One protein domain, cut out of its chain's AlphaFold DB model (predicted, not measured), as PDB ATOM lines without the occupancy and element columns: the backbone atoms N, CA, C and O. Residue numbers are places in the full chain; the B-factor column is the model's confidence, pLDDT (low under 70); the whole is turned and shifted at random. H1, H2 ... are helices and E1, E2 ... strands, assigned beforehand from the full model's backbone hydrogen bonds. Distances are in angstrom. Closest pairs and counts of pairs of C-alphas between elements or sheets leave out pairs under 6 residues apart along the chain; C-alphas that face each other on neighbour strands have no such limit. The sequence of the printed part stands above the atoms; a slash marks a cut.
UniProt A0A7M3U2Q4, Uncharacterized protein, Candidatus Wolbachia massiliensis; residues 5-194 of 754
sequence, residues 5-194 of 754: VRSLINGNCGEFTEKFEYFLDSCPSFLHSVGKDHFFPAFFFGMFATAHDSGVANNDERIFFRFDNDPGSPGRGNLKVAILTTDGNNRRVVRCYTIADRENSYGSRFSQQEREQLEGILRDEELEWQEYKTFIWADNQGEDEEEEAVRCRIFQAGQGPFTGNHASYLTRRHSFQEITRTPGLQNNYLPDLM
ATOM      1  N   VAL A   5     -16.121 -23.360  37.788       86.81
ATOM      2  CA  VAL A   5     -15.297 -24.546  38.073       86.81
ATOM      3  C   VAL A   5     -14.739 -24.561  39.481       86.81
ATOM      4  O   VAL A   5     -14.485 -25.635  40.019       86.81
ATOM      5  N   ARG A   6     -14.605 -23.401  40.129       90.06
ATOM      6  CA  ARG A   6     -14.208 -23.358  41.536       90.06
ATOM      7  C   ARG A   6     -15.248 -24.045  42.416       90.06
ATOM      8  O   ARG A   6     -14.861 -24.758  43.337       90.06
ATOM      9  N   SER A   7     -16.537 -23.883  42.111       87.75
ATOM     10  CA  SER A   7     -17.618 -24.578  42.818       87.75
ATOM     11  C   SER A   7     -17.469 -26.098  42.699       87.75
ATOM     12  O   SER A   7     -17.585 -26.798  43.704       87.75
ATOM     13  N   LEU A   8     -17.100 -26.608  41.517       88.06
ATOM     14  CA  LEU A   8     -16.785 -28.029  41.322       88.06
ATOM     15  C   LEU A   8     -15.519 -28.453  42.082       88.06
ATOM     16  O   LEU A   8     -15.553 -29.442  42.800       88.06
ATOM     17  N   ILE A   9     -14.424 -27.691  42.019       89.69
ATOM     18  CA  ILE A   9     -13.203 -27.989  42.795       89.69
ATOM     19  C   ILE A   9     -13.529 -28.097  44.295       89.69
ATOM     20  O   ILE A   9     -13.095 -29.033  44.970       89.69
ATOM     21  N   ASN A  10     -14.363 -27.191  44.807       88.38
ATOM     22  CA  ASN A  10     -14.787 -27.153  46.205       88.38
ATOM     23  C   ASN A  10     -15.820 -28.236  46.580       88.38
ATOM     24  O   ASN A  10     -16.099 -28.411  47.766       88.38
ATOM     25  N   GLY A  11     -16.404 -28.961  45.619       85.44
ATOM     26  CA  GLY A  11     -17.488 -29.912  45.888       85.44
ATOM     27  C   GLY A  11     -18.865 -29.280  46.117       85.44
ATOM     28  O   GLY A  11     -19.772 -29.967  46.589       85.44
ATOM     29  N   ASN A  12     -19.040 -27.997  45.791       85.94
ATOM     30  CA  ASN A  12     -20.287 -27.254  45.961       85.94
ATOM     31  C   ASN A  12     -21.192 -27.393  44.721       85.94
ATOM     32  O   ASN A  12     -21.268 -26.486  43.891       85.94
ATOM     33  N   CYS A  13     -21.877 -28.537  44.586       80.94
ATOM     34  CA  CYS A  13     -22.827 -28.760  43.481       80.94
ATOM     35  C   CYS A  13     -23.967 -27.728  43.468       80.94
ATOM     36  O   CYS A  13     -24.415 -27.381  42.388       80.94
ATOM     37  N   GLY A  14     -24.438 -27.248  44.628       80.12
ATOM     38  CA  GLY A  14     -25.562 -26.305  44.691       80.12
ATOM     39  C   GLY A  14     -25.235 -24.980  44.004       80.12
ATOM     40  O   GLY A  14     -25.909 -24.595  43.055       80.12
ATOM     41  N   GLU A  15     -24.131 -24.350  44.413       82.75
ATOM     42  CA  GLU A  15     -23.639 -23.110  43.793       82.75
ATOM     43  C   GLU A  15     -23.242 -23.316  42.323       82.75
ATOM     44  O   GLU A  15     -23.395 -22.417  41.498       82.75
ATOM     45  N   PHE A  16     -22.707 -24.493  41.979       84.00
ATOM     46  CA  PHE A  16     -22.408 -24.833  40.591       84.00
ATOM     47  C   PHE A  16     -23.680 -24.878  39.732       84.00
ATOM     48  O   PHE A  16     -23.712 -24.223  38.693       84.00
ATOM     49  N   THR A  17     -24.696 -25.635  40.158       79.00
ATOM     50  CA  THR A  17     -25.959 -25.795  39.428       79.00
ATOM     51  C   THR A  17     -26.617 -24.440  39.213       79.00
ATOM     52  O   THR A  17     -26.887 -24.088  38.074       79.00
ATOM     53  N   GLU A  18     -26.744 -23.628  40.265       78.12
ATOM     54  CA  GLU A  18     -27.354 -22.296  40.183       78.12
ATOM     55  C   GLU A  18     -26.650 -21.386  39.161       78.12
ATOM     56  O   GLU A  18     -27.294 -20.781  38.299       78.12
ATOM     57  N   LYS A  19     -25.312 -21.313  39.210       79.31
ATOM     58  CA  LYS A  19     -24.526 -20.499  38.269       79.31
ATOM     59  C   LYS A  19     -24.591 -21.042  36.844       79.31
ATOM     60  O   LYS A  19     -24.624 -20.261  35.893       79.31
ATOM     61  N   PHE A  20     -24.572 -22.362  36.683       79.44
ATOM     62  CA  PHE A  20     -24.586 -22.993  35.369       79.44
ATOM     63  C   PHE A  20     -25.956 -22.873  34.697       79.44
ATOM     64  O   PHE A  20     -26.012 -22.501  33.529       79.44
ATOM     65  N   GLU A  21     -27.044 -23.092  35.434       76.06
ATOM     66  CA  GLU A  21     -28.413 -22.843  34.969       76.06
ATOM     67  C   GLU A  21     -28.593 -21.376  34.587       76.06
ATOM     68  O   GLU A  21     -29.046 -21.087  33.487       76.06
ATOM     69  N   TYR A  22     -28.109 -20.439  35.411       75.31
ATOM     70  CA  TYR A  22     -28.117 -19.019  35.056       75.31
ATOM     71  C   TYR A  22     -27.376 -18.734  33.734       75.31
ATOM     72  O   TYR A  22     -27.847 -17.959  32.901       75.31
ATOM     73  N   PHE A  23     -26.221 -19.370  33.506       77.56
ATOM     74  CA  PHE A  23     -25.516 -19.261  32.228       77.56
ATOM     75  C   PHE A  23     -26.360 -19.802  31.064       77.56
ATOM     76  O   PHE A  23     -26.483 -19.116  30.047       77.56
ATOM     77  N   LEU A  24     -26.957 -20.983  31.219       74.69
ATOM     78  CA  LEU A  24     -27.795 -21.606  30.196       74.69
ATOM     79  C   LEU A  24     -29.040 -20.762  29.890       74.69
ATOM     80  O   LEU A  24     -29.310 -20.488  28.724       74.69
ATOM     81  N   ASP A  25     -29.726 -20.245  30.907       70.19
ATOM     82  CA  ASP A  25     -30.898 -19.378  30.742       70.19
ATOM     83  C   ASP A  25     -30.558 -18.054  30.047       70.19
ATOM     84  O   ASP A  25     -31.404 -17.448  29.391       70.19
ATOM     85  N   SER A  26     -29.310 -17.595  30.171       69.00
ATOM     86  CA  SER A  26     -28.826 -16.404  29.473       69.00
ATOM     87  C   SER A  26     -28.409 -16.670  28.021       69.00
ATOM     88  O   SER A  26     -28.140 -15.720  27.280       69.00
ATOM     89  N   CYS A  27     -28.311 -17.936  27.599       69.88
ATOM     90  CA  CYS A  27     -27.898 -18.265  26.243       69.88
ATOM     91  C   CYS A  27     -29.057 -18.014  25.256       69.88
ATOM     92  O   CYS A  27     -30.161 -18.517  25.458       69.88
ATOM     93  N   PRO A  28     -28.821 -17.251  24.171       61.34
ATOM     94  CA  PRO A  28     -29.843 -16.915  23.180       61.34
ATOM     95  C   PRO A  28     -30.478 -18.154  22.545       61.34
ATOM     96  O   PRO A  28     -31.693 -18.224  22.360       61.34
ATOM     97  N   SER A  29     -29.649 -19.131  22.192       60.53
ATOM     98  CA  SER A  29     -30.078 -20.289  21.433       60.53
ATOM     99  C   SER A  29     -29.204 -21.505  21.711       60.53
ATOM    100  O   SER A  29     -27.985 -21.398  21.803       60.53
ATOM    101  N   PHE A  30     -29.841 -22.674  21.772       60.84
ATOM    102  CA  PHE A  30     -29.183 -23.984  21.776       60.84
ATOM    103  C   PHE A  30     -29.278 -24.682  20.404       60.84
ATOM    104  O   PHE A  30     -29.015 -25.880  20.296       60.84
ATOM    105  N   LEU A  31     -29.691 -23.954  19.354       53.25
ATOM    106  CA  LEU A  31     -30.152 -24.525  18.084       53.25
ATOM    107  C   LEU A  31     -29.067 -25.224  17.252       53.25
ATOM    108  O   LEU A  31     -29.433 -26.068  16.427       53.25
ATOM    109  N   HIS A  32     -27.773 -24.900  17.399       65.56
ATOM    110  CA  HIS A  32     -26.727 -25.542  16.599       65.56
ATOM    111  C   HIS A  32     -25.731 -26.348  17.431       65.56
ATOM    112  O   HIS A  32     -25.834 -27.569  17.450       65.56
ATOM    113  N   SER A  33     -24.722 -25.741  18.044       67.69
ATOM    114  CA  SER A  33     -23.560 -26.470  18.575       67.69
ATOM    115  C   SER A  33     -23.728 -26.932  20.007       67.69
ATOM    116  O   SER A  33     -23.318 -28.045  20.324       67.69
ATOM    117  N   VAL A  34     -24.357 -26.114  20.851       71.19
ATOM    118  CA  VAL A  34     -24.562 -26.435  22.271       71.19
ATOM    119  C   VAL A  34     -25.480 -27.649  22.447       71.19
ATOM    120  O   VAL A  34     -25.315 -28.415  23.390       71.19
ATOM    121  N   GLY A  35     -26.398 -27.871  21.498       68.38
ATOM    122  CA  GLY A  35     -27.262 -29.048  21.471       68.38
ATOM    123  C   GLY A  35     -26.668 -30.301  20.815       68.38
ATOM    124  O   GLY A  35     -27.359 -31.311  20.707       68.38
ATOM    125  N   LYS A  36     -25.419 -30.259  20.330       77.00
ATOM    126  CA  LYS A  36     -24.757 -31.429  19.727       77.00
ATOM    127  C   LYS A  36     -24.010 -32.234  20.787       77.00
ATOM    128  O   LYS A  36     -23.405 -31.665  21.695       77.00
ATOM    129  N   ASP A  37     -23.966 -33.551  20.574       76.62
ATOM    130  CA  ASP A  37     -23.123 -34.478  21.336       76.62
ATOM    131  C   ASP A  37     -21.697 -33.901  21.491       76.62
ATOM    132  O   ASP A  37     -21.154 -33.272  20.564       76.62
ATOM    133  N   HIS A  38     -21.082 -34.149  22.654       81.25
ATOM    134  CA  HIS A  38     -19.717 -33.749  23.013       81.25
ATOM    135  C   HIS A  38     -19.425 -32.265  23.281       81.25
ATOM    136  O   HIS A  38     -18.343 -31.960  23.795       81.25
ATOM    137  N   PHE A  39     -20.362 -31.348  23.017       85.25
ATOM    138  CA  PHE A  39     -20.157 -29.930  23.328       85.25
ATOM    139  C   PHE A  39     -19.800 -29.724  24.807       85.25
ATOM    140  O   PHE A  39     -18.784 -29.104  25.129       85.25
ATOM    141  N   PHE A  40     -20.598 -30.280  25.722       85.44
ATOM    142  CA  PHE A  40     -20.385 -30.069  27.149       85.44
ATOM    143  C   PHE A  40     -19.154 -30.791  27.710       85.44
ATOM    144  O   PHE A  40     -18.391 -30.150  28.432       85.44
ATOM    145  N   PRO A  41     -18.870 -32.065  27.377       88.31
ATOM    146  CA  PRO A  41     -17.586 -32.678  27.705       88.31
ATOM    147  C   PRO A  41     -16.388 -31.806  27.297       88.31
ATOM    148  O   PRO A  41     -15.488 -31.585  28.110       88.31
ATOM    149  N   ALA A  42     -16.395 -31.234  26.089       90.31
ATOM    150  CA  ALA A  42     -15.343 -30.321  25.653       90.31
ATOM    151  C   ALA A  42     -15.352 -28.982  26.418       90.31
ATOM    152  O   ALA A  42     -14.287 -28.486  26.790       90.31
ATOM    153  N   PHE A  43     -16.528 -28.433  26.728       90.38
ATOM    154  CA  PHE A  43     -16.716 -27.225  27.540       90.38
ATOM    155  C   PHE A  43     -16.142 -27.349  28.949       90.38
ATOM    156  O   PHE A  43     -15.336 -26.520  29.376       90.38
ATOM    157  N   PHE A  44     -16.483 -28.416  29.669       91.75
ATOM    158  CA  PHE A  44     -15.908 -28.658  30.987       91.75
ATOM    159  C   PHE A  44     -14.411 -28.929  30.904       91.75
ATOM    160  O   PHE A  44     -13.663 -28.433  31.748       91.75
ATOM    161  N   PHE A  45     -13.951 -29.636  29.870       93.69
ATOM    162  CA  PHE A  45     -12.522 -29.831  29.673       93.69
ATOM    163  C   PHE A  45     -11.785 -28.506  29.461       93.69
ATOM    164  O   PHE A  45     -10.782 -28.286  30.130       93.69
ATOM    165  N   GLY A  46     -12.281 -27.605  28.606       94.38
ATOM    166  CA  GLY A  46     -11.670 -26.290  28.380       94.38
ATOM    167  C   GLY A  46     -11.514 -25.493  29.675       94.38
ATOM    168  O   GLY A  46     -10.441 -24.946  29.949       94.38
ATOM    169  N   MET A  47     -12.536 -25.527  30.533       93.00
ATOM    170  CA  MET A  47     -12.444 -24.932  31.860       93.00
ATOM    171  C   MET A  47     -11.372 -25.603  32.738       93.00
ATOM    172  O   MET A  47     -10.516 -24.919  33.297       93.00
ATOM    173  N   PHE A  48     -11.382 -26.931  32.880       94.56
ATOM    174  CA  PHE A  48     -10.399 -27.614  33.727       94.56
ATOM    175  C   PHE A  48      -8.970 -27.451  33.202       94.56
ATOM    176  O   PHE A  48      -8.073 -27.147  33.984       94.56
ATOM    177  N   ALA A  49      -8.766 -27.580  31.889       94.69
ATOM    178  CA  ALA A  49      -7.467 -27.507  31.222       94.69
ATOM    179  C   ALA A  49      -6.748 -26.170  31.445       94.69
ATOM    180  O   ALA A  49      -5.520 -26.120  31.400       94.69
ATOM    181  N   THR A  50      -7.510 -25.108  31.715       93.38
ATOM    182  CA  THR A  50      -7.002 -23.755  31.968       93.38
ATOM    183  C   THR A  50      -7.174 -23.303  33.417       93.38
ATOM    184  O   THR A  50      -6.828 -22.171  33.734       93.38
ATOM    185  N   ALA A  51      -7.648 -24.157  34.335       92.44
ATOM    186  CA  ALA A  51      -7.980 -23.753  35.706       92.44
ATOM    187  C   ALA A  51      -6.782 -23.194  36.501       92.44
ATOM    188  O   ALA A  51      -6.945 -22.255  37.282       92.44
ATOM    189  N   HIS A  52      -5.572 -23.729  36.304       91.62
ATOM    190  CA  HIS A  52      -4.358 -23.178  36.925       91.62
ATOM    191  C   HIS A  52      -3.901 -21.872  36.261       91.62
ATOM    192  O   HIS A  52      -3.480 -20.936  36.947       91.62
ATOM    193  N   ASP A  53      -3.999 -21.799  34.933       91.44
ATOM    194  CA  ASP A  53      -3.573 -20.641  34.140       91.44
ATOM    195  C   ASP A  53      -4.506 -19.442  34.366       91.44
ATOM    196  O   ASP A  53      -4.048 -18.304  34.460       91.44
ATOM    197  N   SER A  54      -5.800 -19.705  34.578       88.19
ATOM    198  CA  SER A  54      -6.811 -18.722  34.974       88.19
ATOM    199  C   SER A  54      -6.754 -18.354  36.462       88.19
ATOM    200  O   SER A  54      -7.464 -17.450  36.903       88.19
ATOM    201  N   GLY A  55      -5.930 -19.029  37.273       86.94
ATOM    202  CA  GLY A  55      -5.841 -18.798  38.721       86.94
ATOM    203  C   GLY A  55      -7.100 -19.212  39.495       86.94
ATOM    204  O   GLY A  55      -7.375 -18.659  40.555       86.94
ATOM    205  N   VAL A  56      -7.901 -20.132  38.949       88.50
ATOM    206  CA  VAL A  56      -9.073 -20.729  39.616       88.50
ATOM    207  C   VAL A  56      -8.670 -21.898  40.520       88.50
ATOM    208  O   VAL A  56      -9.231 -22.063  41.608       88.50
ATOM    209  N   ALA A  57      -7.706 -22.700  40.067       89.75
ATOM    210  CA  ALA A  57      -7.116 -23.789  40.830       89.75
ATOM    211  C   ALA A  57      -5.802 -23.346  41.485       89.75
ATOM    212  O   ALA A  57      -4.935 -22.744  40.839       89.75
ATOM    213  N   ASN A  58      -5.650 -23.679  42.762       87.69
ATOM    214  CA  ASN A  58      -4.443 -23.418  43.535       87.69
ATOM    215  C   ASN A  58      -3.313 -24.371  43.120       87.69
ATOM    216  O   ASN A  58      -3.539 -25.388  42.471       87.69
ATOM    217  N   ASN A  59      -2.074 -24.051  43.494       82.75
ATOM    218  CA  ASN A  59      -0.910 -24.858  43.109       82.75
ATOM    219  C   ASN A  59      -0.830 -26.215  43.841       82.75
ATOM    220  O   ASN A  59      -0.102 -27.096  43.395       82.75
ATOM    221  N   ASP A  60      -1.518 -26.369  44.973       86.25
ATOM    222  CA  ASP A  60      -1.597 -27.605  45.764       86.25
ATOM    223  C   ASP A  60      -2.772 -28.511  45.358       86.25
ATOM    224  O   ASP A  60      -2.830 -29.678  45.764       86.25
ATOM    225  N   GLU A  61      -3.684 -27.984  44.539       92.50
ATOM    226  CA  GLU A  61      -4.777 -28.729  43.925       92.50
ATOM    227  C   GLU A  61      -4.258 -29.440  42.673       92.50
ATOM    228  O   GLU A  61      -3.554 -28.848  41.858       92.50
ATOM    229  N   ARG A  62      -4.594 -30.721  42.508       94.81
ATOM    230  CA  ARG A  62      -4.178 -31.514  41.338       94.81
ATOM    231  C   ARG A  62      -5.405 -31.994  40.590       94.81
ATOM    232  O   ARG A  62      -6.303 -32.578  41.195       94.81
ATOM    233  N   ILE A  63      -5.441 -31.761  39.286       95.81
ATOM    234  CA  ILE A  63      -6.592 -32.077  38.440       95.81
ATOM    235  C   ILE A  63      -6.162 -33.126  37.426       95.81
ATOM    236  O   ILE A  63      -5.175 -32.950  36.720       95.81
ATOM    237  N   PHE A  64      -6.923 -34.206  37.329       94.94
ATOM    238  CA  PHE A  64      -6.714 -35.273  36.364       94.94
ATOM    239  C   PHE A  64      -7.944 -35.419  35.494       94.94
ATOM    240  O   PHE A  64      -9.060 -35.287  35.989       94.94
ATOM    241  N   PHE A  65      -7.762 -35.746  34.221       93.56
ATOM    242  CA  PHE A  65      -8.878 -35.950  33.309       93.56
ATOM    243  C   PHE A  65      -8.685 -37.165  32.412       93.56
ATOM    244  O   PHE A  65      -7.568 -37.656  32.218       93.56
ATOM    245  N   ARG A  66      -9.800 -37.625  31.848       89.06
ATOM    246  CA  ARG A  66      -9.842 -38.608  30.772       89.06
ATOM    247  C   ARG A  66     -11.148 -38.480  29.987       89.06
ATOM    248  O   ARG A  66     -12.203 -38.291  30.589       89.06
ATOM    249  N   PHE A  67     -11.078 -38.630  28.667       86.81
ATOM    250  CA  PHE A  67     -12.258 -38.804  27.821       86.81
ATOM    251  C   PHE A  67     -12.594 -40.287  27.653       86.81
ATOM    252  O   PHE A  67     -11.719 -41.099  27.348       86.81
ATOM    253  N   ASP A  68     -13.869 -40.617  27.836       81.38
ATOM    254  CA  ASP A  68     -14.422 -41.960  27.700       81.38
ATOM    255  C   ASP A  68     -15.406 -41.984  26.531       81.38
ATOM    256  O   ASP A  68     -16.613 -41.830  26.724       81.38
ATOM    257  N   ASN A  69     -14.892 -42.162  25.314       73.12
ATOM    258  CA  ASN A  69     -15.744 -42.262  24.129       73.12
ATOM    259  C   ASN A  69     -16.367 -43.644  24.011       73.12
ATOM    260  O   ASN A  69     -15.744 -44.655  24.340       73.12
ATOM    261  N   ASP A  70     -17.604 -43.673  23.529       72.50
ATOM    262  CA  ASP A  70     -18.330 -44.897  23.250       72.50
ATOM    263  C   ASP A  70     -17.649 -45.627  22.077       72.50
ATOM    264  O   ASP A  70     -17.645 -45.124  20.948       72.50
ATOM    265  N   PRO A  71     -17.091 -46.834  22.290       71.25
ATOM    266  CA  PRO A  71     -16.450 -47.596  21.223       71.25
ATOM    267  C   PRO A  71     -17.406 -47.948  20.071       71.25
ATOM    268  O   PRO A  71     -16.956 -48.167  18.947       71.25
ATOM    269  N   GLY A  72     -18.713 -48.029  20.345       69.06
ATOM    270  CA  GLY A  72     -19.764 -48.277  19.357       69.06
ATOM    271  C   GLY A  72     -20.289 -47.009  18.679       69.06
ATOM    272  O   GLY A  72     -20.966 -47.099  17.653       69.06
ATOM    273  N   SER A  73     -19.965 -45.832  19.213       69.31
ATOM    274  CA  SER A  73     -20.350 -44.539  18.656       69.31
ATOM    275  C   SER A  73     -19.256 -43.502  18.943       69.31
ATOM    276  O   SER A  73     -19.394 -42.712  19.869       69.31
ATOM    277  N   PRO A  74     -18.173 -43.448  18.140       61.59
ATOM    278  CA  PRO A  74     -17.020 -42.566  18.387       61.59
ATOM    279  C   PRO A  74     -17.352 -41.064  18.424       61.59
ATOM    280  O   PRO A  74     -16.515 -40.249  18.788       61.59
ATOM    281  N   GLY A  75     -18.572 -40.695  18.022       58.75
ATOM    282  CA  GLY A  75     -19.125 -39.353  18.159       58.75
ATOM    283  C   GLY A  75     -19.783 -39.073  19.518       58.75
ATOM    284  O   GLY A  75     -20.369 -38.008  19.691       58.75
ATOM    285  N   ARG A  76     -19.726 -39.999  20.475       67.31
ATOM    286  CA  ARG A  76     -20.324 -39.880  21.808       67.31
ATOM    287  C   ARG A  76     -19.307 -40.246  22.869       67.31
ATOM    288  O   ARG A  76     -18.505 -41.153  22.662       67.31
ATOM    289  N   GLY A  77     -19.390 -39.598  24.023       74.88
ATOM    290  CA  GLY A  77     -18.418 -39.810  25.078       74.88
ATOM    291  C   GLY A  77     -18.604 -38.881  26.258       74.88
ATOM    292  O   GLY A  77     -19.281 -37.861  26.179       74.88
ATOM    293  N   ASN A  78     -18.001 -39.275  27.373       84.25
ATOM    294  CA  ASN A  78     -18.068 -38.537  28.624       84.25
ATOM    295  C   ASN A  78     -16.691 -37.978  28.985       84.25
ATOM    296  O   ASN A  78     -15.657 -38.546  28.626       84.25
ATOM    297  N   LEU A  79     -16.678 -36.905  29.769       89.38
ATOM    298  CA  LEU A  79     -15.469 -36.419  30.425       89.38
ATOM    299  C   LEU A  79     -15.461 -36.898  31.878       89.38
ATOM    300  O   LEU A  79     -16.387 -36.617  32.640       89.38
ATOM    301  N   LYS A  80     -14.385 -37.569  32.285       90.94
ATOM    302  CA  LYS A  80     -14.094 -37.871  33.687       90.94
ATOM    303  C   LYS A  80     -13.010 -36.948  34.206       90.94
ATOM    304  O   LYS A  80     -11.965 -36.810  33.573       90.94
ATOM    305  N   VAL A  81     -13.237 -36.371  35.379       93.88
ATOM    306  CA  VAL A  81     -12.289 -35.485  36.060       93.88
ATOM    307  C   VAL A  81     -12.128 -35.933  37.503       93.88
ATOM    308  O   VAL A  81     -13.120 -36.144  38.191       93.88
ATOM    309  N   ALA A  82     -10.896 -36.072  37.975       94.19
ATOM    310  CA  ALA A  82     -10.586 -36.309  39.379       94.19
ATOM    311  C   ALA A  82      -9.788 -35.123  39.923       94.19
ATOM    312  O   ALA A  82      -8.796 -34.714  39.324       94.19
ATOM    313  N   ILE A  83     -10.227 -34.563  41.045       94.75
ATOM    314  CA  ILE A  83      -9.646 -33.356  41.635       94.75
ATOM    315  C   ILE A  83      -9.195 -33.687  43.047       94.75
ATOM    316  O   ILE A  83     -10.026 -33.985  43.902       94.75
ATOM    317  N   LEU A  84      -7.893 -33.614  43.292       93.88
ATOM    318  CA  LEU A  84      -7.323 -33.703  44.626       93.88
ATOM    319  C   LEU A  84      -7.217 -32.305  45.225       93.88
ATOM    320  O   LEU A  84      -6.551 -31.431  44.672       93.88
ATOM    321  N   THR A  85      -7.874 -32.111  46.359       91.56
ATOM    322  CA  THR A  85      -7.928 -30.843  47.089       91.56
ATOM    323  C   THR A  85      -8.076 -31.120  48.588       91.56
ATOM    324  O   THR A  85      -8.044 -32.272  49.033       91.56
ATOM    325  N   THR A  86      -8.217 -30.060  49.369       87.56
ATOM    326  CA  THR A  86      -8.378 -30.102  50.817       87.56
ATOM    327  C   THR A  86      -9.774 -29.596  51.176       87.56
ATOM    328  O   THR A  86     -10.216 -28.562  50.672       87.56
ATOM    329  N   ASP A  87     -10.511 -30.335  52.004       82.50
ATOM    330  CA  ASP A  87     -11.832 -29.912  52.475       82.50
ATOM    331  C   ASP A  87     -11.746 -28.841  53.584       82.50
ATOM    332  O   ASP A  87     -10.670 -28.490  54.070       82.50
ATOM    333  N   GLY A  88     -12.899 -28.325  54.026       75.62
ATOM    334  CA  GLY A  88     -12.964 -27.326  55.101       75.62
ATOM    335  C   GLY A  88     -12.444 -27.810  56.465       75.62
ATOM    336  O   GLY A  88     -12.240 -26.990  57.356       75.62
ATOM    337  N   ASN A  89     -12.200 -29.116  56.630       81.31
ATOM    338  CA  ASN A  89     -11.643 -29.737  57.834       81.31
ATOM    339  C   ASN A  89     -10.159 -30.106  57.670       81.31
ATOM    340  O   ASN A  89      -9.624 -30.873  58.474       81.31
ATOM    341  N   ASN A  90      -9.493 -29.573  56.643       82.44
ATOM    342  CA  ASN A  90      -8.095 -29.837  56.320       82.44
ATOM    343  C   ASN A  90      -7.793 -31.307  55.945       82.44
ATOM    344  O   ASN A  90      -6.662 -31.769  56.104       82.44
ATOM    345  N   ARG A  91      -8.795 -32.055  55.461       86.12
ATOM    346  CA  ARG A  91      -8.643 -33.437  54.979       86.12
ATOM    347  C   ARG A  91      -8.438 -33.461  53.473       86.12
ATOM    348  O   ARG A  91      -9.078 -32.709  52.740       86.12
ATOM    349  N   ARG A  92      -7.580 -34.365  53.005       89.69
ATOM    350  CA  ARG A  92      -7.329 -34.581  51.577       89.69
ATOM    351  C   ARG A  92      -8.475 -35.382  50.975       89.69
ATOM    352  O   ARG A  92      -8.793 -36.475  51.442       89.69
ATOM    353  N   VAL A  93      -9.097 -34.827  49.945       91.56
ATOM    354  CA  VAL A  93     -10.256 -35.417  49.280       91.56
ATOM    355  C   VAL A  93     -10.043 -35.446  47.776       91.56
ATOM    356  O   VAL A  93      -9.597 -34.463  47.181       91.56
ATOM    357  N   VAL A  94     -10.384 -36.577  47.162       92.50
ATOM    358  CA  VAL A  94     -10.472 -36.731  45.715       92.50
ATOM    359  C   VAL A  94     -11.934 -36.665  45.299       92.50
ATOM    360  O   VAL A  94     -12.744 -37.525  45.653       92.50
ATOM    361  N   ARG A  95     -12.275 -35.630  44.534       92.06
ATOM    362  CA  ARG A  95     -13.606 -35.442  43.954       92.06
ATOM    363  C   ARG A  95     -13.603 -35.898  42.505       92.06
ATOM    364  O   ARG A  95     -12.898 -35.330  41.675       92.06
ATOM    365  N   CYS A  96     -14.387 -36.924  42.214       91.06
ATOM    366  CA  CYS A  96     -14.497 -37.560  40.911       91.06
ATOM    367  C   CYS A  96     -15.790 -37.115  40.225       91.06
ATOM    368  O   CYS A  96     -16.873 -37.503  40.651       91.06
ATOM    369  N   TYR A  97     -15.681 -36.325  39.163       90.25
ATOM    370  CA  TYR A  97     -16.789 -35.830  38.351       90.25
ATOM    371  C   TYR A  97     -16.885 -36.608  37.048       90.25
ATOM    372  O   TYR A  97     -15.898 -36.731  36.325       90.25
ATOM    373  N   THR A  98     -18.079 -37.094  36.722       88.44
ATOM    374  CA  THR A  98     -18.400 -37.531  35.359       88.44
ATOM    375  C   THR A  98     -19.347 -36.528  34.723       88.44
ATOM    376  O   THR A  98     -20.462 -36.354  35.208       88.44
ATOM    377  N   ILE A  99     -18.913 -35.874  33.649       86.94
ATOM    378  CA  ILE A  99     -19.761 -35.039  32.798       86.94
ATOM    379  C   ILE A  99     -20.211 -35.901  31.626       86.94
ATOM    380  O   ILE A  99     -19.383 -36.354  30.832       86.94
ATOM    381  N   ALA A 100     -21.513 -36.160  31.567       77.31
ATOM    382  CA  ALA A 100     -22.117 -37.058  30.599       77.31
ATOM    383  C   ALA A 100     -23.280 -36.389  29.867       77.31
ATOM    384  O   ALA A 100     -24.117 -35.733  30.487       77.31
ATOM    385  N   ASP A 101     -23.374 -36.649  28.563       67.06
ATOM    386  CA  ASP A 101     -24.471 -36.155  27.722       67.06
ATOM    387  C   ASP A 101     -25.816 -36.850  28.045       67.06
ATOM    388  O   ASP A 101     -26.872 -36.371  27.652       67.06
ATOM    389  N   ARG A 102     -25.817 -38.012  28.727       67.00
ATOM    390  CA  ARG A 102     -27.036 -38.792  29.049       67.00
ATOM    391  C   ARG A 102     -26.939 -39.532  30.374       67.00
ATOM    392  O   ARG A 102     -25.836 -39.861  30.819       67.00
ATOM    393  N   GLU A 103     -28.095 -39.896  30.947       68.19
ATOM    394  CA  GLU A 103     -28.124 -40.577  32.245       68.19
ATOM    395  C   GLU A 103     -27.326 -41.893  32.253       68.19
ATOM    396  O   GLU A 103     -26.473 -42.121  33.115       68.19
ATOM    397  N   ASN A 104     -27.519 -42.720  31.228       72.62
ATOM    398  CA  ASN A 104     -27.017 -44.094  31.186       72.62
ATOM    399  C   ASN A 104     -25.983 -44.345  30.069       72.62
ATOM    400  O   ASN A 104     -25.942 -45.431  29.493       72.62
ATOM    401  N   SER A 105     -25.142 -43.356  29.734       73.00
ATOM    402  CA  SER A 105     -24.104 -43.512  28.695       73.00
ATOM    403  C   SER A 105     -22.921 -44.394  29.137       73.00
ATOM    404  O   SER A 105     -22.677 -44.614  30.330       73.00
ATOM    405  N   TYR A 106     -22.165 -44.908  28.161       75.50
ATOM    406  CA  TYR A 106     -20.906 -45.623  28.393       75.50
ATOM    407  C   TYR A 106     -19.897 -44.736  29.134       75.50
ATOM    408  O   TYR A 106     -19.690 -43.590  28.757       75.50
ATOM    409  N   GLY A 107     -19.261 -45.249  30.189       79.19
ATOM    410  CA  GLY A 107     -18.312 -44.481  30.999       79.19
ATOM    411  C   GLY A 107     -18.972 -43.450  31.916       79.19
ATOM    412  O   GLY A 107     -18.307 -42.526  32.365       79.19
ATOM    413  N   SER A 108     -20.272 -43.558  32.190       78.31
ATOM    414  CA  SER A 108     -21.006 -42.543  32.958       78.31
ATOM    415  C   SER A 108     -20.839 -42.667  34.483       78.31
ATOM    416  O   SER A 108     -21.389 -41.878  35.243       78.31
ATOM    417  N   ARG A 109     -20.078 -43.646  34.972       82.38
ATOM    418  CA  ARG A 109     -19.693 -43.783  36.388       82.38
ATOM    419  C   ARG A 109     -18.214 -44.121  36.482       82.38
ATOM    420  O   ARG A 109     -17.658 -44.702  35.540       82.38
ATOM    421  N   PHE A 110     -17.594 -43.799  37.613       83.81
ATOM    422  CA  PHE A 110     -16.249 -44.288  37.882       83.81
ATOM    423  C   PHE A 110     -16.274 -45.776  38.259       83.81
ATOM    424  O   PHE A 110     -17.247 -46.262  38.838       83.81
ATOM    425  N   SER A 111     -15.206 -46.508  37.940       83.56
ATOM    426  CA  SER A 111     -15.001 -47.892  38.390       83.56
ATOM    427  C   SER A 111     -14.004 -47.989  39.538       83.56
ATOM    428  O   SER A 111     -13.159 -47.113  39.732       83.56
ATOM    429  N   GLN A 112     -14.046 -49.107  40.265       83.31
ATOM    430  CA  GLN A 112     -13.027 -49.424  41.264       83.31
ATOM    431  C   GLN A 112     -11.613 -49.452  40.656       83.31
ATOM    432  O   GLN A 112     -10.682 -48.925  41.253       83.31
ATOM    433  N   GLN A 113     -11.449 -49.990  39.444       83.62
ATOM    434  CA  GLN A 113     -10.144 -50.035  38.775       83.62
ATOM    435  C   GLN A 113      -9.608 -48.631  38.439       83.62
ATOM    436  O   GLN A 113      -8.405 -48.392  38.483       83.62
ATOM    437  N   GLU A 114     -10.490 -47.685  38.101       86.56
ATOM    438  CA  GLU A 114     -10.107 -46.286  37.863       86.56
ATOM    439  C   GLU A 114      -9.669 -45.594  39.149       86.56
ATOM    440  O   GLU A 114      -8.698 -44.836  39.141       86.56
ATOM    441  N   ARG A 115     -10.347 -45.890  40.262       86.94
ATOM    442  CA  ARG A 115      -9.926 -45.431  41.584       86.94
ATOM    443  C   ARG A 115      -8.545 -45.983  41.944       86.94
ATOM    444  O   ARG A 115      -7.674 -45.198  42.293       86.94
ATOM    445  N   GLU A 116      -8.317 -47.285  41.784       86.62
ATOM    446  CA  GLU A 116      -7.015 -47.923  42.041       86.62
ATOM    447  C   GLU A 116      -5.895 -47.313  41.171       86.62
ATOM    448  O   GLU A 116      -4.773 -47.102  41.634       86.62
ATOM    449  N   GLN A 117      -6.198 -46.965  39.912       86.75
ATOM    450  CA  GLN A 117      -5.259 -46.252  39.042       86.75
ATOM    451  C   GLN A 117      -4.902 -44.868  39.602       86.75
ATOM    452  O   GLN A 117      -3.723 -44.511  39.634       86.75
ATOM    453  N   LEU A 118      -5.900 -44.087  40.024       88.81
ATOM    454  CA  LEU A 118      -5.688 -42.764  40.610       88.81
ATOM    455  C   LEU A 118      -4.936 -42.855  41.944       88.81
ATOM    456  O   LEU A 118      -3.995 -42.097  42.145       88.81
ATOM    457  N   GLU A 119      -5.260 -43.814  42.813       89.19
ATOM    458  CA  GLU A 119      -4.516 -44.083  44.054       89.19
ATOM    459  C   GLU A 119      -3.031 -44.364  43.762       89.19
ATOM    460  O   GLU A 119      -2.148 -43.790  44.402       89.19
ATOM    461  N   GLY A 120      -2.738 -45.152  42.720       87.12
ATOM    462  CA  GLY A 120      -1.367 -45.408  42.268       87.12
ATOM    463  C   GLY A 120      -0.621 -44.167  41.748       87.12
ATOM    464  O   GLY A 120       0.606 -44.087  41.881       87.12
ATOM    465  N   ILE A 121      -1.339 -43.197  41.170       87.94
ATOM    466  CA  ILE A 121      -0.786 -41.911  40.702       87.94
ATOM    467  C   ILE A 121      -0.570 -40.946  41.876       87.94
ATOM    468  O   ILE A 121       0.447 -40.251  41.926       87.94
ATOM    469  N   LEU A 122      -1.522 -40.895  42.809       87.88
ATOM    470  CA  LEU A 122      -1.540 -39.940  43.914       87.88
ATOM    471  C   LEU A 122      -0.569 -40.318  45.036       87.88
ATOM    472  O   LEU A 122       0.083 -39.425  45.567       87.88
ATOM    473  N   ARG A 123      -0.413 -41.619  45.332       82.75
ATOM    474  CA  ARG A 123       0.498 -42.157  46.365       82.75
ATOM    475  C   ARG A 123       0.311 -41.541  47.767       82.75
ATOM    476  O   ARG A 123       1.275 -41.470  48.522       82.75
ATOM    477  N   ASP A 124      -0.905 -41.111  48.101       73.75
ATOM    478  CA  ASP A 124      -1.275 -40.550  49.410       73.75
ATOM    479  C   ASP A 124      -1.870 -41.651  50.321       73.75
ATOM    480  O   ASP A 124      -2.616 -42.508  49.849       73.75
ATOM    481  N   GLU A 125      -1.536 -41.641  51.620       66.12
ATOM    482  CA  GLU A 125      -1.862 -42.739  52.558       66.12
ATOM    483  C   GLU A 125      -3.298 -42.693  53.122       66.12
ATOM    484  O   GLU A 125      -3.859 -43.742  53.431       66.12
ATOM    485  N   GLU A 126      -3.930 -41.515  53.201       81.50
ATOM    486  CA  GLU A 126      -5.331 -41.354  53.626       81.50
ATOM    487  C   GLU A 126      -6.055 -40.335  52.727       81.50
ATOM    488  O   GLU A 126      -5.880 -39.123  52.864       81.50
ATOM    489  N   LEU A 127      -6.872 -40.834  51.792       86.56
ATOM    490  CA  LEU A 127      -7.695 -40.023  50.889       86.56
ATOM    491  C   LEU A 127      -9.179 -40.315  51.100       86.56
ATOM    492  O   LEU A 127      -9.618 -41.464  51.001       86.56
ATOM    493  N   GLU A 128      -9.962 -39.260  51.305       88.25
ATOM    494  CA  GLU A 128     -11.419 -39.320  51.194       88.25
ATOM    495  C   GLU A 128     -11.833 -39.283  49.718       88.25
ATOM    496  O   GLU A 128     -11.210 -38.592  48.910       88.25
ATOM    497  N   TRP A 129     -12.900 -39.993  49.349       87.94
ATOM    498  CA  TRP A 129     -13.359 -40.077  47.958       87.94
ATOM    499  C   TRP A 129     -14.818 -39.670  47.826       87.94
ATOM    500  O   TRP A 129     -15.682 -40.153  48.557       87.94
ATOM    501  N   GLN A 130     -15.096 -38.816  46.847       88.31
ATOM    502  CA  GLN A 130     -16.440 -38.337  46.540       88.31
ATOM    503  C   GLN A 130     -16.710 -38.525  45.047       88.31
ATOM    504  O   GLN A 130     -15.871 -38.171  44.222       88.31
ATOM    505  N   GLU A 131     -17.870 -39.080  44.691       86.44
ATOM    506  CA  GLU A 131     -18.284 -39.268  43.296       86.44
ATOM    507  C   GLU A 131     -19.485 -38.374  42.976       86.44
ATOM    508  O   GLU A 131     -20.510 -38.379  43.666       86.44
ATOM    509  N   TYR A 132     -19.345 -37.630  41.889       84.12
ATOM    510  CA  TYR A 132     -20.299 -36.674  41.369       84.12
ATOM    511  C   TYR A 132     -20.586 -36.984  39.907       84.12
ATOM    512  O   TYR A 132     -19.715 -37.437  39.155       84.12
ATOM    513  N   LYS A 133     -21.804 -36.680  39.478       77.38
ATOM    514  CA  LYS A 133     -22.180 -36.784  38.075       77.38
ATOM    515  C   LYS A 133     -23.003 -35.595  37.648       77.38
ATOM    516  O   LYS A 133     -23.950 -35.221  38.335       77.38
ATOM    517  N   THR A 134     -22.628 -35.054  36.503       72.81
ATOM    518  CA  THR A 134     -23.298 -33.940  35.856       72.81
ATOM    519  C   THR A 134     -23.913 -34.458  34.567       72.81
ATOM    520  O   THR A 134     -23.204 -34.995  33.714       72.81
ATOM    521  N   PHE A 135     -25.230 -34.319  34.452       65.94
ATOM    522  CA  PHE A 135     -25.997 -34.650  33.251       65.94
ATOM    523  C   PHE A 135     -26.423 -33.384  32.550       65.94
ATOM    524  O   PHE A 135     -26.756 -32.420  33.236       65.94
ATOM    525  N   ILE A 136     -26.417 -33.384  31.219       63.28
ATOM    526  CA  ILE A 136     -26.790 -32.203  30.448       63.28
ATOM    527  C   ILE A 136     -27.663 -32.638  29.272       63.28
ATOM    528  O   ILE A 136     -27.208 -33.395  28.423       63.28
ATOM    529  N   TRP A 137     -28.922 -32.193  29.265       52.50
ATOM    530  CA  TRP A 137     -29.889 -32.487  28.207       52.50
ATOM    531  C   TRP A 137     -29.909 -31.363  27.171       52.50
ATOM    532  O   TRP A 137     -29.883 -30.186  27.532       52.50
ATOM    533  N   ALA A 138     -29.996 -31.728  25.895       45.19
ATOM    534  CA  ALA A 138     -30.345 -30.825  24.811       45.19
ATOM    535  C   ALA A 138     -31.564 -31.399  24.091       45.19
ATOM    536  O   ALA A 138     -31.485 -32.452  23.456       45.19
ATOM    537  N   ASP A 139     -32.692 -30.711  24.217       40.97
ATOM    538  CA  ASP A 139     -33.947 -31.157  23.636       40.97
ATOM    539  C   ASP A 139     -33.958 -30.906  22.128       40.97
ATOM    540  O   ASP A 139     -33.942 -29.769  21.656       40.97
ATOM    541  N   ASN A 140     -33.937 -31.995  21.370       36.72
ATOM    542  CA  ASN A 140     -34.532 -32.127  20.047       36.72
ATOM    543  C   ASN A 140     -34.381 -33.599  19.661       36.72
ATOM    544  O   ASN A 140     -33.381 -33.938  19.033       36.72
ATOM    545  N   GLN A 141     -35.321 -34.455  20.085       35.28
ATOM    546  CA  GLN A 141     -35.960 -35.547  19.316       35.28
ATOM    547  C   GLN A 141     -36.880 -36.373  20.240       35.28
ATOM    548  O   GLN A 141     -36.434 -37.366  20.793       35.28
ATOM    549  N   GLY A 142     -38.157 -35.978  20.325       36.81
ATOM    550  CA  GLY A 142     -39.315 -36.872  20.482       36.81
ATOM    551  C   GLY A 142     -39.499 -37.647  21.794       36.81
ATOM    552  O   GLY A 142     -38.712 -38.526  22.113       36.81
ATOM    553  N   GLU A 143     -40.660 -37.405  22.411       34.28
ATOM    554  CA  GLU A 143     -41.433 -38.357  23.227       34.28
ATOM    555  C   GLU A 143     -40.733 -38.887  24.488       34.28
ATOM    556  O   GLU A 143     -40.345 -40.044  24.520       34.28
ATOM    557  N   ASP A 144     -40.589 -38.041  25.513       36.97
ATOM    558  CA  ASP A 144     -40.829 -38.385  26.930       36.97
ATOM    559  C   ASP A 144     -40.662 -37.099  27.776       36.97
ATOM    560  O   ASP A 144     -39.560 -36.678  28.114       36.97
ATOM    561  N   GLU A 145     -41.779 -36.429  28.079       39.94
ATOM    562  CA  GLU A 145     -41.863 -35.084  28.691       39.94
ATOM    563  C   GLU A 145     -41.548 -35.031  30.212       39.94
ATOM    564  O   GLU A 145     -41.871 -34.043  30.867       39.94
ATOM    565  N   GLU A 146     -40.930 -36.060  30.813       38.59
ATOM    566  CA  GLU A 146     -40.801 -36.176  32.286       38.59
ATOM    567  C   GLU A 146     -39.364 -36.106  32.865       38.59
ATOM    568  O   GLU A 146     -39.207 -36.136  34.090       38.59
ATOM    569  N   GLU A 147     -38.298 -35.970  32.063       42.62
ATOM    570  CA  GLU A 147     -36.916 -35.883  32.587       42.62
ATOM    571  C   GLU A 147     -36.401 -34.427  32.689       42.62
ATOM    572  O   GLU A 147     -36.082 -33.780  31.696       42.62
ATOM    573  N   GLU A 148     -36.299 -33.897  33.918       43.28
ATOM    574  CA  GLU A 148     -35.808 -32.534  34.202       43.28
ATOM    575  C   GLU A 148     -34.359 -32.263  33.734       43.28
ATOM    576  O   GLU A 148     -33.462 -33.104  33.870       43.28
ATOM    577  N   ALA A 149     -34.132 -31.022  33.285       52.66
ATOM    578  CA  ALA A 149     -32.857 -30.455  32.847       52.66
ATOM    579  C   ALA A 149     -31.729 -30.523  33.905       52.66
ATOM    580  O   ALA A 149     -31.957 -30.660  35.102       52.66
ATOM    581  N   VAL A 150     -30.491 -30.462  33.400       54.72
ATOM    582  CA  VAL A 150     -29.178 -30.380  34.074       54.72
ATOM    583  C   VAL A 150     -29.122 -30.663  35.586       54.72
ATOM    584  O   VAL A 150     -29.475 -29.826  36.406       54.72
ATOM    585  N   ARG A 151     -28.526 -31.795  36.004       61.31
ATOM    586  CA  ARG A 151     -28.330 -32.114  37.439       61.31
ATOM    587  C   ARG A 151     -26.878 -32.464  37.787       61.31
ATOM    588  O   ARG A 151     -26.337 -33.418  37.232       61.31
ATOM    589  N   CYS A 152     -26.286 -31.761  38.766       65.38
ATOM    590  CA  CYS A 152     -25.085 -32.184  39.517       65.38
ATOM    591  C   CYS A 152     -25.528 -33.062  40.697       65.38
ATOM    592  O   CYS A 152     -25.978 -32.555  41.725       65.38
ATOM    593  N   ARG A 153     -25.461 -34.390  40.552       69.00
ATOM    594  CA  ARG A 153     -25.864 -35.348  41.596       69.00
ATOM    595  C   ARG A 153     -24.643 -35.867  42.358       69.00
ATOM    596  O   ARG A 153     -23.645 -36.256  41.751       69.00
ATOM    597  N   ILE A 154     -24.755 -35.922  43.686       71.62
ATOM    598  CA  ILE A 154     -23.781 -36.576  44.574       71.62
ATOM    599  C   ILE A 154     -24.215 -38.027  44.784       71.62
ATOM    600  O   ILE A 154     -25.357 -38.274  45.181       71.62
ATOM    601  N   PHE A 155     -23.314 -38.988  44.586       67.12
ATOM    602  CA  PHE A 155     -23.583 -40.380  44.944       67.12
ATOM    603  C   PHE A 155     -23.178 -40.634  46.396       67.12
ATOM    604  O   PHE A 155     -21.997 -40.680  46.733       67.12
ATOM    605  N   GLN A 156     -24.180 -40.775  47.267       56.16
ATOM    606  CA  GLN A 156     -23.976 -41.018  48.695       56.16
ATOM    607  C   GLN A 156     -23.408 -42.419  48.966       56.16
ATOM    608  O   GLN A 156     -23.715 -43.396  48.270       56.16
ATOM    609  N   ALA A 157     -22.620 -42.530  50.037       42.75
ATOM    610  CA  ALA A 157     -22.124 -43.802  50.547       42.75
ATOM    611  C   ALA A 157     -23.309 -44.681  50.999       42.75
ATOM    612  O   ALA A 157     -23.991 -44.374  51.972       42.75
ATOM    613  N   GLY A 158     -23.585 -45.754  50.251       44.19
ATOM    614  CA  GLY A 158     -24.714 -46.668  50.494       44.19
ATOM    615  C   GLY A 158     -25.321 -47.279  49.225       44.19
ATOM    616  O   GLY A 158     -25.773 -48.418  49.265       44.19
ATOM    617  N   GLN A 159     -25.238 -46.582  48.081       53.00
ATOM    618  CA  GLN A 159     -25.445 -47.171  46.740       53.00
ATOM    619  C   GLN A 159     -24.126 -47.610  46.070       53.00
ATOM    620  O   GLN A 159     -24.123 -48.129  44.955       53.00
ATOM    621  N   GLY A 160     -23.011 -47.431  46.788       52.94
ATOM    622  CA  GLY A 160     -21.640 -47.695  46.359       52.94
ATOM    623  C   GLY A 160     -21.079 -46.583  45.459       52.94
ATOM    624  O   GLY A 160     -21.533 -46.431  44.324       52.94
ATOM    625  N   PRO A 161     -20.090 -45.787  45.907       57.88
ATOM    626  CA  PRO A 161     -19.227 -45.086  44.965       57.88
ATOM    627  C   PRO A 161     -18.399 -46.135  44.205       57.88
ATOM    628  O   PRO A 161     -18.032 -47.162  44.778       57.88
ATOM    629  N   PHE A 162     -18.102 -45.894  42.928       67.31
ATOM    630  CA  PHE A 162     -17.254 -46.782  42.112       67.31
ATOM    631  C   PHE A 162     -17.812 -48.194  41.805       67.31
ATOM    632  O   PHE A 162     -17.061 -49.073  41.378       67.31
ATOM    633  N   THR A 163     -19.119 -48.429  41.991       60.94
ATOM    634  CA  THR A 163     -19.792 -49.736  41.776       60.94
ATOM    635  C   THR A 163     -20.635 -49.808  40.492       60.94
ATOM    636  O   THR A 163     -21.393 -50.757  40.301       60.94
ATOM    637  N   GLY A 164     -20.559 -48.799  39.617       59.81
ATOM    638  CA  GLY A 164     -21.503 -48.626  38.507       59.81
ATOM    639  C   GLY A 164     -21.350 -49.631  37.355       59.81
ATOM    640  O   GLY A 164     -20.259 -49.827  36.827       59.81
ATOM    641  N   ASN A 165     -22.478 -50.165  36.870       59.75
ATOM    642  CA  ASN A 165     -22.564 -51.071  35.707       59.75
ATOM    643  C   ASN A 165     -22.246 -50.402  34.350       59.75
ATOM    644  O   ASN A 165     -22.218 -51.076  33.324       59.75
ATOM    645  N   HIS A 166     -22.017 -49.086  34.339       65.75
ATOM    646  CA  HIS A 166     -21.770 -48.272  33.142       65.75
ATOM    647  C   HIS A 166     -20.337 -47.720  33.077       65.75
ATOM    648  O   HIS A 166     -20.094 -46.704  32.431       65.75
ATOM    649  N   ALA A 167     -19.383 -48.345  33.772       67.19
ATOM    650  CA  ALA A 167     -17.976 -47.973  33.688       67.19
ATOM    651  C   ALA A 167     -17.376 -48.251  32.299       67.19
ATOM    652  O   ALA A 167     -17.787 -49.177  31.599       67.19
ATOM    653  N   SER A 168     -16.374 -47.463  31.919       71.00
ATOM    654  CA  SER A 168     -15.586 -47.700  30.713       71.00
ATOM    655  C   SER A 168     -14.446 -48.687  30.992       71.00
ATOM    656  O   SER A 168     -14.008 -48.875  32.129       71.00
ATOM    657  N   TYR A 169     -13.966 -49.351  29.942       66.50
ATOM    658  CA  TYR A 169     -12.848 -50.284  30.041       66.50
ATOM    659  C   TYR A 169     -11.526 -49.516  30.041       66.50
ATOM    660  O   TYR A 169     -11.226 -48.760  29.115       66.50
ATOM    661  N   LEU A 170     -10.689 -49.771  31.046       66.06
ATOM    662  CA  LEU A 170      -9.329 -49.247  31.093       66.06
ATOM    663  C   LEU A 170      -8.468 -49.887  30.000       66.06
ATOM    664  O   LEU A 170      -8.257 -51.100  29.975       66.06
ATOM    665  N   THR A 171      -7.904 -49.059  29.123       64.38
ATOM    666  CA  THR A 171      -6.842 -49.479  28.199       64.38
ATOM    667  C   THR A 171      -5.562 -48.703  28.496       64.38
ATOM    668  O   THR A 171      -5.611 -47.589  29.013       64.38
ATOM    669  N   ARG A 172      -4.393 -49.243  28.115       56.66
ATOM    670  CA  ARG A 172      -3.101 -48.536  28.263       56.66
ATOM    671  C   ARG A 172      -3.039 -47.189  27.527       56.66
ATOM    672  O   ARG A 172      -2.144 -46.409  27.820       56.66
ATOM    673  N   ARG A 173      -3.936 -46.935  26.567       55.75
ATOM    674  CA  ARG A 173      -4.024 -45.664  25.829       55.75
ATOM    675  C   ARG A 173      -4.958 -44.640  26.486       55.75
ATOM    676  O   ARG A 173      -4.901 -43.479  26.115       55.75
ATOM    677  N   HIS A 174      -5.764 -45.048  27.468       66.25
ATOM    678  CA  HIS A 174      -6.767 -44.208  28.132       66.25
ATOM    679  C   HIS A 174      -6.511 -44.173  29.649       66.25
ATOM    680  O   HIS A 174      -7.308 -44.661  30.454       66.25
ATOM    681  N   SER A 175      -5.350 -43.650  30.053       79.44
ATOM    682  CA  SER A 175      -5.048 -43.338  31.457       79.44
ATOM    683  C   SER A 175      -5.418 -41.896  31.787       79.44
ATOM    684  O   SER A 175      -5.387 -41.039  30.906       79.44
ATOM    685  N   PHE A 176      -5.700 -41.624  33.061       88.31
ATOM    686  CA  PHE A 176      -5.826 -40.253  33.546       88.31
ATOM    687  C   PHE A 176      -4.554 -39.449  33.265       88.31
ATOM    688  O   PHE A 176      -3.443 -39.927  33.511       88.31
ATOM    689  N   GLN A 177      -4.729 -38.234  32.751       91.38
ATOM    690  CA  GLN A 177      -3.653 -37.273  32.535       91.38
ATOM    691  C   GLN A 177      -3.800 -36.107  33.504       91.38
ATOM    692  O   GLN A 177      -4.913 -35.652  33.752       91.38
ATOM    693  N   GLU A 178      -2.682 -35.636  34.052       93.44
ATOM    694  CA  GLU A 178      -2.658 -34.487  34.956       93.44
ATOM    695  C   GLU A 178      -2.684 -33.181  34.158       93.44
ATOM    696  O   GLU A 178      -1.907 -32.993  33.218       93.44
ATOM    697  N   ILE A 179      -3.569 -32.271  34.552       94.25
ATOM    698  CA  ILE A 179      -3.589 -30.901  34.062       94.25
ATOM    699  C   ILE A 179      -2.580 -30.101  34.871       94.25
ATOM    700  O   ILE A 179      -2.638 -30.051  36.096       94.25
ATOM    701  N   THR A 180      -1.661 -29.450  34.167       90.50
ATOM    702  CA  THR A 180      -0.605 -28.637  34.774       90.50
ATOM    703  C   THR A 180      -0.638 -27.217  34.229       90.50
ATOM    704  O   THR A 180      -1.009 -26.997  33.069       90.50
ATOM    705  N   ARG A 181      -0.225 -26.256  35.070       89.38
ATOM    706  CA  ARG A 181       0.015 -24.867  34.657       89.38
ATOM    707  C   ARG A 181       0.935 -24.851  33.440       89.38
ATOM    708  O   ARG A 181       1.915 -25.597  33.392       89.38
ATOM    709  N   THR A 182       0.652 -23.980  32.480       89.44
ATOM    710  CA  THR A 182       1.519 -23.802  31.317       89.44
ATOM    711  C   THR A 182       2.936 -23.408  31.747       89.44
ATOM    712  O   THR A 182       3.108 -22.394  32.430       89.44
ATOM    713  N   PRO A 183       3.967 -24.189  31.362       84.31
ATOM    714  CA  PRO A 183       5.342 -23.896  31.743       84.31
ATOM    715  C   PRO A 183       5.777 -22.503  31.285       84.31
ATOM    716  O   PRO A 183       5.570 -22.130  30.135       84.31
ATOM    717  N   GLY A 184       6.410 -21.751  32.185       82.00
ATOM    718  CA  GLY A 184       6.950 -20.423  31.885       82.00
ATOM    719  C   GLY A 184       5.941 -19.272  31.943       82.00
ATOM    720  O   GLY A 184       6.372 -18.125  31.863       82.00
ATOM    721  N   LEU A 185       4.642 -19.534  32.139       82.38
ATOM    722  CA  LEU A 185       3.679 -18.460  32.389       82.38
ATOM    723  C   LEU A 185       3.787 -17.936  33.818       82.38
ATOM    724  O   LEU A 185       3.912 -18.700  34.780       82.38
ATOM    725  N   GLN A 186       3.695 -16.615  33.947       80.25
ATOM    726  CA  GLN A 186       3.566 -15.957  35.240       80.25
ATOM    727  C   GLN A 186       2.211 -16.294  35.880       80.25
ATOM    728  O   GLN A 186       1.240 -16.644  35.201       80.25
ATOM    729  N   ASN A 187       2.135 -16.180  37.207       77.06
ATOM    730  CA  ASN A 187       0.846 -16.224  37.893       77.06
ATOM    731  C   ASN A 187      -0.049 -15.101  37.350       77.06
ATOM    732  O   ASN A 187       0.435 -13.997  37.138       77.06
ATOM    733  N   ASN A 188      -1.338 -15.391  37.166       79.88
ATOM    734  CA  ASN A 188      -2.353 -14.467  36.640       79.88
ATOM    735  C   ASN A 188      -2.176 -14.001  35.185       79.88
ATOM    736  O   ASN A 188      -2.960 -13.169  34.750       79.88
ATOM    737  N   TYR A 189      -1.279 -14.608  34.399       86.38
ATOM    738  CA  TYR A 189      -1.100 -14.261  32.984       86.38
ATOM    739  C   TYR A 189      -2.418 -14.196  32.188       86.38
ATOM    740  O   TYR A 189      -2.730 -13.179  31.582       86.38
ATOM    741  N   LEU A 190      -3.219 -15.269  32.206       88.75
ATOM    742  CA  LEU A 190      -4.456 -15.316  31.425       88.75
ATOM    743  C   LEU A 190      -5.536 -14.345  31.962       88.75
ATOM    744  O   LEU A 190      -6.157 -13.663  31.152       88.75
ATOM    745  N   PRO A 191      -5.755 -14.209  33.288       88.81
ATOM    746  CA  PRO A 191      -6.585 -13.137  33.842       88.81
ATOM    747  C   PRO A 191      -6.147 -11.726  33.436       88.81
ATOM    748  O   PRO A 191      -7.009 -10.895  33.159       88.81
ATOM    749  N   ASP A 192      -4.840 -11.464  33.387       89.50
ATOM    750  CA  ASP A 192      -4.291 -10.156  33.025       89.50
ATOM    751  C   ASP A 192      -4.504  -9.848  31.538       89.50
ATOM    752  O   ASP A 192      -4.845  -8.715  31.206       89.50
ATOM    753  N   LEU A 193      -4.394 -10.846  30.653       91.00
ATOM    754  CA  LEU A 193      -4.801 -10.706  29.248       91.00
ATOM    755  C   LEU A 193      -6.292 -10.405  29.123       91.00
ATOM    756  O   LEU A 193      -6.693  -9.490  28.415       91.00
ATOM    757  N   MET A 194      -7.132 -11.141  29.849       90.56
ATOM    758  CA  MET A 194      -8.575 -10.920  29.788       90.56
ATOM    759  C   MET A 194      -8.971  -9.534  30.304       90.56
ATOM    760  O   MET A 194      -9.924  -8.965  29.789       90.56
TER     761      MET A 194
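AT A GLANCE: This is residues 5 to 194 of the 754 residues of an uncharacterized protein of Candidatus Wolbachia massiliensis (UniProt A0A7M3U2Q4). A strongly twisted sheet of six strands has helices over both faces: H2 and H3 cover one face, with short H1 beside H2, and H4 lies over the opposite face. A long stretch, residues 156 to 176, loops round on the H4 side from one edge strand to the other, residues 141 to 146 stick out as the tip of another loop, and the last helix, H5, lies far from the sheet on the side of H3. The printed part has 190 residues, with five named helices and six named strands in the order H1 H2 H3 E1 E2 E3 H4 E4 E5 E6 H5; the sheet is mixed, in the order E5 E4 E3 E2 E1 E6. The class is mixed, helices and strands, with under half of the residues in named elements. The whole is compact, with a radius of gyration of the C-alphas of 16.8 A and spans of 49 by 42 by 34 A.

IN THESE COORDINATES: H1, residues 5 to 9, begins at C-alpha 5, (-15.297, -24.546, 38.073). H2, residues 13 to 25, is 17.8 A long, and H3, residues 39 to 49, is 15.1 A. E1, residues 62 to 70, runs 26.6 A. E2, residues 73 to 86, is the longest strand at 37.2 A, from C-alpha 73 at (-20.350, -44.539, 18.656), and bends by 56 degrees at residue 76. E3, residues 92 to 100, runs 25.8 A. H4, residues 112 to 122, is 15.1 A long, and E4, residues 128 to 135, is 23.6 A. E5, residues 151 to 155, E6, residues 177 to 179, and H5, residues 189 to 194, are short; H5 ends at C-alpha 194, (-8.575, -10.920, 29.788).

HOW THE PARTS SIT: E1, E2 and E3 form a meander, each strand the antiparallel neighbour of the one before, in two hairpins; N 66 and O 80 are 2.9 A apart, and N 97 and O 81 2.7 A. E4 is parallel to E3, with N 96 and O 130 at 2.8 A; E3, H4 and E4 make a strand-helix-strand unit, two parallel neighbour strands with a helix between, whose crossover is right-handed. The hairpin of E4 and E5 is antiparallel, with N 153 and O 133 at 2.8 A. At the other edge E6 is antiparallel to E1, with N 179 and O 63 at 2.8 A. H3 is on the sheet, over E2, at a height of 8.5 A; its closest C-alphas to E2 are those of Pro 41 and Leu 79, 5.1 A. It runs slantwise to the strands, but only just, at 31 degrees to E2 on the local plane. H2, on the same face, is only just over E5, with 3 C-alphas falling on it; the closest are those of Cys 13 and Cys 152, 5.7 A. H1 only grazes the sheet, with residues 8 to 9, and touches H2 at residues 13 to 16 alone, closest at the C-alphas of Ser 7 and Phe 16, 5.3 A. H4, on the opposite face at a height of 8.8 A, is over E2. H5 is not on the sheet and touches no helix. In all five helices every O i to N i+4 pair is within hydrogen-bond range.

THE WHOLE: The two C-alphas farthest apart, those of Glu 143 and Gly 184, are 52.3 A apart. The printed part has no cut. The links H2 to H3, H3 to E1, E3 to H4, E4 to E5 and E5 to E6 are long. Mean pLDDT of the printed part is 77.1; 56 residues are under 70, among them residues 26 to 33, 135 to 153 and 155 to 167.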